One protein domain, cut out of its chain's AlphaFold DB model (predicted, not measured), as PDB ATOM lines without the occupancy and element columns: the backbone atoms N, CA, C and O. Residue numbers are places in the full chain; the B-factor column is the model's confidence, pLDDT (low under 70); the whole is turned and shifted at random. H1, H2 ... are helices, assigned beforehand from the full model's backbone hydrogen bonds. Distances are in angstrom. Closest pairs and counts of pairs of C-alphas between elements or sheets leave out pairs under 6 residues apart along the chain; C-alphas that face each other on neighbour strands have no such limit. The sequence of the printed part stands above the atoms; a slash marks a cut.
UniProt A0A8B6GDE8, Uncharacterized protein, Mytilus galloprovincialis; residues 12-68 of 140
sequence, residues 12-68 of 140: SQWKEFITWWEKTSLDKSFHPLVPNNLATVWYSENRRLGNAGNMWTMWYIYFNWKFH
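What this domain is: This is residues 12 to 68 of the 140 residues of an uncharacterized protein of Mytilus galloprovincialis (UniProt A0A8B6GDE8). Three short helices stand one after another along the domain's long axis, with H3 between H1 at one end and H2 at the other, and with few contacts from helix to helix. The long link of residues 25 to 37 leaves H1, swings outward and then comes back across the middle of the domain to reach H2. The printed part has 57 residues with three named helices, in the order H1, H2, H3 along the chain, and no named strand; the class is all helix, with 35 residues in the named helices. The whole is compact, with a radius of gyration of the C-alphas of 11.1 A and spans of 32 by 23 by 16 A.

Where its parts are: The longest helix is H1, residues 12 to 24, 18.5 A from its first to its last C-alpha; C-alpha 12 stands at (245.971, 147.753, 90.740). H3, residues 56 to 66, measures 15.1 A and ends with C-alpha 66 at (235.158, 151.445, 102.839). H2, residues 38 to 48, measures 15.7 A and begins with C-alpha 38 at (237.041, 167.461, 106.029). A helical run at residues 52 to 54 is too short to bear a name.

How they stand to each other: H1 and H3 only just touch, with 3 pairs of C-alphas within 8 A, and H1 does so with residues 17 to 21 alone. Their closest C-alphas are those of Phe 17 and Phe 63, 6.7 A apart. Their lines are about perpendicular, at 80 degrees, and their centres are 10.3 A apart. H3 also only just touches H2, again with 3 pairs of C-alphas within 8 A, the closest being those of Met 58 and Ala 39 at 6.6 A. These two run opposite ways at a steep tilt of 48 degrees, centre to centre 13.0 A. H1 and H2 are apart, with no C-alpha of the one within 8 A of the other. In H2 and H3 every O i to N i+4 pair is within hydrogen-bond range; in H1 it is 8 of 9.

The domain as a whole: The two C-alphas farthest apart in the domain are those of Ser 12 and Leu 49, 33.3 A, while the first and last printed C-alphas, of Ser 12 and His 68, are 15.7 A apart. The printed part has no cut. The link from H1 to H2 is long, with 13 residues, residues 25 to 37, whose C-alphas lie 4 to 15 A from the mean of all C-alphas; the link from H2 to H3 is short, with 7 residues. The mean pLDDT of the printed part is 90.5, and no printed residue is under 70.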
ATOM      1  N   SER A  12     246.899 148.776  90.243       92.06
ATOM      2  CA  SER A  12     245.971 147.753  90.740       92.06
ATOM      3  C   SER A  12     244.834 148.359  91.568       92.06
ATOM      4  O   SER A  12     243.668 148.087  91.302       92.06
ATOM      5  N   GLN A  13     245.160 149.258  92.498       90.00
ATOM      6  CA  GLN A  13     244.174 149.954  93.328       90.00
ATOM      7  C   GLN A  13     243.266 150.867  92.501       90.00
ATOM      8  O   GLN A  13     242.082 150.995  92.803       90.00
ATOM      9  N   TRP A  14     243.807 151.499  91.455       91.44
ATOM     10  CA  TRP A  14     243.015 152.334  90.558       91.44
ATOM     11  C   TRP A  14     241.989 151.518  89.774       91.44
ATOM     12  O   TRP A  14     240.829 151.910  89.699       91.44
ATOM     13  N   LYS A  15     242.383 150.348  89.256       94.69
ATOM     14  CA  LYS A  15     241.456 149.434  88.576       94.69
ATOM     15  C   LYS A  15     240.318 148.996  89.499       94.69
ATOM     16  O   LYS A  15     239.161 149.084  89.105       94.69
ATOM     17  N   GLU A  16     240.637 148.591  90.731       95.12
ATOM     18  CA  GLU A  16     239.620 148.223  91.727       95.12
ATOM     19  C   GLU A  16     238.638 149.372  91.994       95.12
ATOM     20  O   GLU A  16     237.424 149.160  92.036       95.12
ATOM     21  N   PHE A  17     239.159 150.594  92.140       94.81
ATOM     22  CA  PHE A  17     238.340 151.782  92.338       94.81
ATOM     23  C   PHE A  17     237.404 152.043  91.156       94.81
ATOM     24  O   PHE A  17     236.209 152.223  91.381       94.81
ATOM     25  N   ILE A  18     237.912 152.040  89.920       94.75
ATOM     26  CA  ILE A  18     237.102 152.307  88.722       94.75
ATOM     27  C   ILE A  18     235.987 151.271  88.588       94.75
ATOM     28  O   ILE A  18     234.825 151.649  88.467       94.75
ATOM     29  N   THR A  19     236.300 149.980  88.729       96.44
ATOM     30  CA  THR A  19     235.286 148.918  88.668       96.44
ATOM     31  C   THR A  19     234.211 149.072  89.748       96.44
ATOM     32  O   THR A  19     233.032 148.812  89.501       96.44
ATOM     33  N   TRP A  20     234.588 149.484  90.963       96.19
ATOM     34  CA  TRP A  20     233.620 149.773  92.022       96.19
ATOM     35  C   TRP A  20     232.778 151.022  91.714       96.19
ATOM     36  O   TRP A  20     231.558 151.011  91.914       96.19
ATOM     37  N   TRP A  21     233.417 152.086  91.233       95.25
ATOM     38  CA  TRP A  21     232.791 153.372  90.947       95.25
ATOM     39  C   TRP A  21     231.795 153.283  89.789       95.25
ATOM     40  O   TRP A  21     230.673 153.767  89.927       95.25
ATOM     41  N   GLU A  22     232.144 152.606  88.695       94.75
ATOM     42  CA  GLU A  22     231.259 152.390  87.538       94.75
ATOM     43  C   GLU A  22     229.950 151.709  87.938       94.75
ATOM     44  O   GLU A  22     228.888 152.066  87.441       94.75
ATOM     45  N   LYS A  23     230.004 150.766  88.887       96.12
ATOM     46  CA  LYS A  23     228.810 150.085  89.405       96.12
ATOM     47  C   LYS A  23     228.027 150.962  90.377       96.12
ATOM     48  O   LYS A  23     226.807 151.046  90.295       96.12
ATOM     49  N   THR A  24     228.723 151.611  91.308       95.25
ATOM     50  CA  THR A  24     228.087 152.351  92.412       95.25
ATOM     51  C   THR A  24     227.493 153.683  91.949       95.25
ATOM     52  O   THR A  24     226.443 154.088  92.430       95.25
ATOM     53  N   SER A  25     228.118 154.355  90.980       92.25
ATOM     54  CA  SER A  25     227.672 155.656  90.448       92.25
ATOM     55  C   SER A  25     226.375 155.601  89.619       92.25
ATOM     56  O   SER A  25     225.793 156.646  89.286       92.25
ATOM     57  N   LEU A  26     225.897 154.393  89.299       93.25
ATOM     58  CA  LEU A  26     224.580 154.176  88.702       93.25
ATOM     59  C   LEU A  26     223.453 154.496  89.693       93.25
ATOM     60  O   LEU A  26     222.417 155.013  89.278       93.25
ATOM     61  N   ASP A  27     223.676 154.271  90.989       94.69
ATOM     62  CA  ASP A  27     222.744 154.663  92.040       94.69
ATOM     63  C   ASP A  27     222.842 156.172  92.307       94.69
ATOM     64  O   ASP A  27     223.829 156.683  92.840       94.69
ATOM     65  N   LYS A  28     221.787 156.905  91.939       90.62
ATOM     66  CA  LYS A  28     221.714 158.365  92.109       90.62
ATOM     67  C   LYS A  28     221.434 158.802  93.547       90.62
ATOM     68  O   LYS A  28     221.627 159.978  93.855       90.62
ATOM     69  N   SER A  29     221.001 157.884  94.408       92.50
ATOM     70  CA  SER A  29     220.796 158.137  95.837       92.50
ATOM     71  C   SER A  29     222.084 157.986  96.651       92.50
ATOM     72  O   SER A  29     222.176 158.487  97.774       92.50
ATOM     73  N   PHE A  30     223.098 157.330  96.082       94.31
ATOM     74  CA  PHE A  30     224.356 157.085  96.762       94.31
ATOM     75  C   PHE A  30     225.228 158.347  96.842       94.31
ATOM     76  O   PHE A  30     225.463 159.047  95.852       94.31
ATOM     77  N   HIS A  31     225.794 158.593  98.028       93.44
ATOM     78  CA  HIS A  31     226.748 159.674  98.268       93.44
ATOM     79  C   HIS A  31     227.983 159.166  99.030       93.44
ATOM     80  O   HIS A  31     227.830 158.554 100.089       93.44
ATOM     81  N   PRO A  32     229.209 159.446  98.543       94.31
ATOM     82  CA  PRO A  32     230.452 158.966  99.143       94.31
ATOM     83  C   PRO A  32     230.843 159.793 100.381       94.31
ATOM     84  O   PRO A  32     231.824 160.532 100.363       94.31
ATOM     85  N   LEU A  33     230.062 159.709 101.459       93.88
ATOM     86  CA  LEU A  33     230.303 160.459 102.698       93.88
ATOM     87  C   LEU A  33     231.134 159.631 103.687       93.88
ATOM     88  O   LEU A  33     230.782 158.497 104.001       93.88
ATOM     89  N   VAL A  34     232.214 160.218 104.205       91.44
ATOM     90  CA  VAL A  34     233.043 159.636 105.275       91.44
ATOM     91  C   VAL A  34     232.807 160.415 106.579       91.44
ATOM     92  O   VAL A  34     232.960 161.643 106.572       91.44
ATOM     93  N   PRO A  35     232.438 159.759 107.694       88.81
ATOM     94  CA  PRO A  35     232.209 160.432 108.974       88.81
ATOM     95  C   PRO A  35     233.429 161.226 109.465       88.81
ATOM     96  O   PRO A  35     234.562 160.765 109.342       88.81
ATOM     97  N   ASN A  36     233.173 162.418 110.017       84.00
ATOM     98  CA  ASN A  36     234.162 163.353 110.577       84.00
ATOM     99  C   ASN A  36     235.390 163.601 109.682       84.00
ATOM    100  O   ASN A  36     236.515 163.720 110.163       84.00
ATOM    101  N   ASN A  37     235.186 163.669 108.364       85.12
ATOM    102  CA  ASN A  37     236.248 163.942 107.406       85.12
ATOM    103  C   ASN A  37     236.040 165.309 106.732       85.12
ATOM    104  O   ASN A  37     234.953 165.603 106.231       85.12
ATOM    105  N   LEU A  38     237.091 166.132 106.665       84.00
ATOM    106  CA  LEU A  38     237.041 167.461 106.029       84.00
ATOM    107  C   LEU A  38     236.625 167.399 104.550       84.00
ATOM    108  O   LEU A  38     235.979 168.313 104.036       84.00
ATOM    109  N   ALA A  39     236.944 166.306 103.862       86.00
ATOM    110  CA  ALA A  39     236.555 166.095 102.477       86.00
ATOM    111  C   ALA A  39     235.052 165.865 102.310       86.00
ATOM    112  O   ALA A  39     234.470 166.330 101.328       86.00
ATOM    113  N   THR A  40     234.398 165.276 103.312       90.44
ATOM    114  CA  THR A  40     232.936 165.161 103.365       90.44
ATOM    115  C   THR A  40     232.273 166.527 103.505       90.44
ATOM    116  O   THR A  40     231.274 166.780 102.829       90.44
ATOM    117  N   VAL A  41     232.830 167.423 104.326       88.81
ATOM    118  CA  VAL A  41     232.328 168.802 104.467       88.81
ATOM    119  C   VAL A  41     232.417 169.524 103.122       88.81
ATOM    120  O   VAL A  41     231.400 169.958 102.581       88.81
ATOM    121  N   TRP A  42     233.605 169.526 102.514       85.38
ATOM    122  CA  TRP A  42     233.851 170.145 101.210       85.38
ATOM    123  C   TRP A  42     232.961 169.582 100.085       85.38
ATOM    124  O   TRP A  42     232.467 170.325  99.231       85.38
ATOM    125  N   TYR A  43     232.721 168.270 100.073       90.38
ATOM    126  CA  TYR A  43     231.824 167.634  99.106       90.38
ATOM    127  C   TYR A  43     230.365 167.998  99.322       90.38
ATOM    128  O   TYR A  43     229.655 168.271  98.356       90.38
ATOM    129  N   SER A  44     229.924 168.051 100.575       91.50
ATOM    130  CA  SER A  44     228.551 168.426 100.914       91.50
ATOM    131  C   SER A  44     228.250 169.863 100.479       91.50
ATOM    132  O   SER A  44     227.207 170.123  99.875       91.50
ATOM    133  N   GLU A  45     229.199 170.780 100.679       89.19
ATOM    134  CA  GLU A  45     229.112 172.156 100.180       89.19
ATOM    135  C   GLU A  45     229.012 172.209  98.651       89.19
ATOM    136  O   GLU A  45     228.105 172.839  98.104       89.19
ATOM    137  N   ASN A  46     229.895 171.509  97.936       87.12
ATOM    138  CA  ASN A  46     229.868 171.491  96.472       87.12
ATOM    139  C   ASN A  46     228.632 170.790  95.910       87.12
ATOM    140  O   ASN A  46     228.142 171.184  94.851       87.12
ATOM    141  N   ARG A  47     228.090 169.794  96.616       90.56
ATOM    142  CA  ARG A  47     226.826 169.145  96.257       90.56
ATOM    143  C   ARG A  47     225.672 170.131  96.362       90.56
ATOM    144  O   ARG A  47     224.893 170.226  95.418       90.56
ATOM    145  N   ARG A  48     225.603 170.905  97.450       88.94
ATOM    146  CA  ARG A  48     224.607 171.977  97.619       88.94
ATOM    147  C   ARG A  48     224.692 173.018  96.501       88.94
ATOM    148  O   ARG A  48     223.673 173.549  96.081       88.94
ATOM    149  N   LEU A  49     225.899 173.284  96.001       86.19
ATOM    150  CA  LEU A  49     226.142 174.193  94.880       86.19
ATOM    151  C   LEU A  49     225.940 173.541  93.497       86.19
ATOM    152  O   LEU A  49     226.228 174.190  92.499       86.19
ATOM    153  N   GLY A  50     225.520 172.274  93.401       86.31
ATOM    154  CA  GLY A  50     225.319 171.582  92.117       86.31
ATOM    155  C   GLY A  50     226.606 171.197  91.377       86.31
ATOM    156  O   GLY A  50     226.579 170.924  90.185       86.31
ATOM    157  N   ASN A  51     227.746 171.171  92.065       82.19
ATOM    158  CA  ASN A  51     229.075 171.013  91.467       82.19
ATOM    159  C   ASN A  51     229.824 169.752  91.936       82.19
ATOM    160  O   ASN A  51     231.000 169.567  91.632       82.19
ATOM    161  N   ALA A  52     229.152 168.863  92.670       85.00
ATOM    162  CA  ALA A  52     229.757 167.636  93.181       85.00
ATOM    163  C   ALA A  52     229.992 166.545  92.122       85.00
ATOM    164  O   ALA A  52     230.698 165.577  92.402       85.00
ATOM    165  N   GLY A  53     229.421 166.683  90.917       76.56
ATOM    166  CA  GLY A  53     229.481 165.654  89.869       76.56
ATOM    167  C   GLY A  53     230.904 165.266  89.457       76.56
ATOM    168  O   GLY A  53     231.169 164.096  89.203       76.56
ATOM    169  N   ASN A  54     231.837 166.220  89.498       71.94
ATOM    170  CA  ASN A  54     233.226 166.017  89.078       71.94
ATOM    171  C   ASN A  54     234.177 165.716  90.250       71.94
ATOM    172  O   ASN A  54     235.391 165.646  90.067       71.94
ATOM    173  N   MET A  55     233.654 165.538  91.468       86.25
ATOM    174  CA  MET A  55     234.461 165.337  92.676       86.25
ATOM    175  C   MET A  55     234.848 163.869  92.874       86.25
ATOM    176  O   MET A  55     234.571 163.268  93.915       86.25
ATOM    177  N   TRP A  56     235.522 163.289  91.882       86.31
ATOM    178  CA  TRP A  56     236.053 161.923  91.943       86.31
ATOM    179  C   TRP A  56     236.974 161.702  93.156       86.31
ATOM    180  O   TRP A  56     237.042 160.595  93.684       86.31
ATOM    181  N   THR A  57     237.603 162.766  93.666       87.50
ATOM    182  CA  THR A  57     238.393 162.753  94.902       87.50
ATOM    183  C   THR A  57     237.602 162.189  96.076       87.50
ATOM    184  O   THR A  57     238.119 161.348  96.806       87.50
ATOM    185  N   MET A  58     236.334 162.585  96.243       90.94
ATOM    186  CA  MET A  58     235.528 162.048  97.342       90.94
ATOM    187  C   MET A  58     235.128 160.602  97.141       90.94
ATOM    188  O   MET A  58     235.134 159.832  98.097       90.94
ATOM    189  N   TRP A  59     234.823 160.216  95.906       92.88
ATOM    190  CA  TRP A  59     234.571 158.818  95.585       92.88
ATOM    191  C   TRP A  59     235.774 157.949  95.946       92.88
ATOM    192  O   TRP A  59     235.604 156.889  96.544       92.88
ATOM    193  N   TYR A  60     236.987 158.418  95.649       92.00
ATOM    194  CA  TYR A  60     238.205 157.688  95.975       92.00
ATOM    195  C   TYR A  60     238.501 157.655  97.481       92.00
ATOM    196  O   TYR A  60     238.886 156.610  98.009       92.00
ATOM    197  N   ILE A  61     238.287 158.765  98.198       91.50
ATOM    198  CA  ILE A  61     238.423 158.818  99.664       91.50
ATOM    199  C   ILE A  61     237.455 157.831 100.323       91.50
ATOM    200  O   ILE A  61     237.869 157.024 101.154       91.50
ATOM    201  N   TYR A  62     236.190 157.834  99.902       94.12
ATOM    202  CA  TYR A  62     235.193 156.894 100.403       94.12
ATOM    203  C   TYR A  62     235.545 155.443 100.073       94.12
ATOM    204  O   TYR A  62     235.420 154.582 100.937       94.12
ATOM    205  N   PHE A  63     236.004 155.160  98.849       94.94
ATOM    206  CA  PHE A  63     236.451 153.823  98.461       94.94
ATOM    207  C   PHE A  63     237.539 153.308  99.408       94.94
ATOM    208  O   PHE A  63     237.410 152.219  99.962       94.94
ATOM    209  N   ASN A  64     238.581 154.103  99.657       92.69
ATOM    210  CA  ASN A  64     239.654 153.686 100.557       92.69
ATOM    211  C   ASN A  64     239.157 153.512 101.994       92.69
ATOM    212  O   ASN A  64     239.491 152.509 102.616       92.69
ATOM    213  N   TRP A  65     238.292 154.402 102.484       92.56
ATOM    214  CA  TRP A  65     237.658 154.241 103.794       92.56
ATOM    215  C   TRP A  65     236.855 152.933 103.898       92.56
ATOM    216  O   TRP A  65     237.073 152.149 104.822       92.56
ATOM    217  N   LYS A  66     235.990 152.655 102.913       94.81
ATOM    218  CA  LYS A  66     235.158 151.445 102.839       94.81
ATOM    219  C   LYS A  66     235.986 150.160 102.838       94.81
ATOM    220  O   LYS A  66     235.547 149.157 103.388       94.81
ATOM    221  N   PHE A  67     237.153 150.183 102.201       93.12
ATOM    222  CA  PHE A  67     238.039 149.025 102.079       93.12
ATOM    223  C   PHE A  67     239.223 149.060 103.058       93.12
ATOM    224  O   PHE A  67     240.189 148.327 102.854       93.12
ATOM    225  N   HIS A  68     239.156 149.883 104.112       90.25
ATOM    226  CA  HIS A  68     240.173 149.983 105.170       90.25
ATOM    227  C   HIS A  68     241.596 150.273 104.656       90.25
ATOM    228  O   HIS A  68     242.586 149.743 105.160       90.25
TER     229      HIS A  68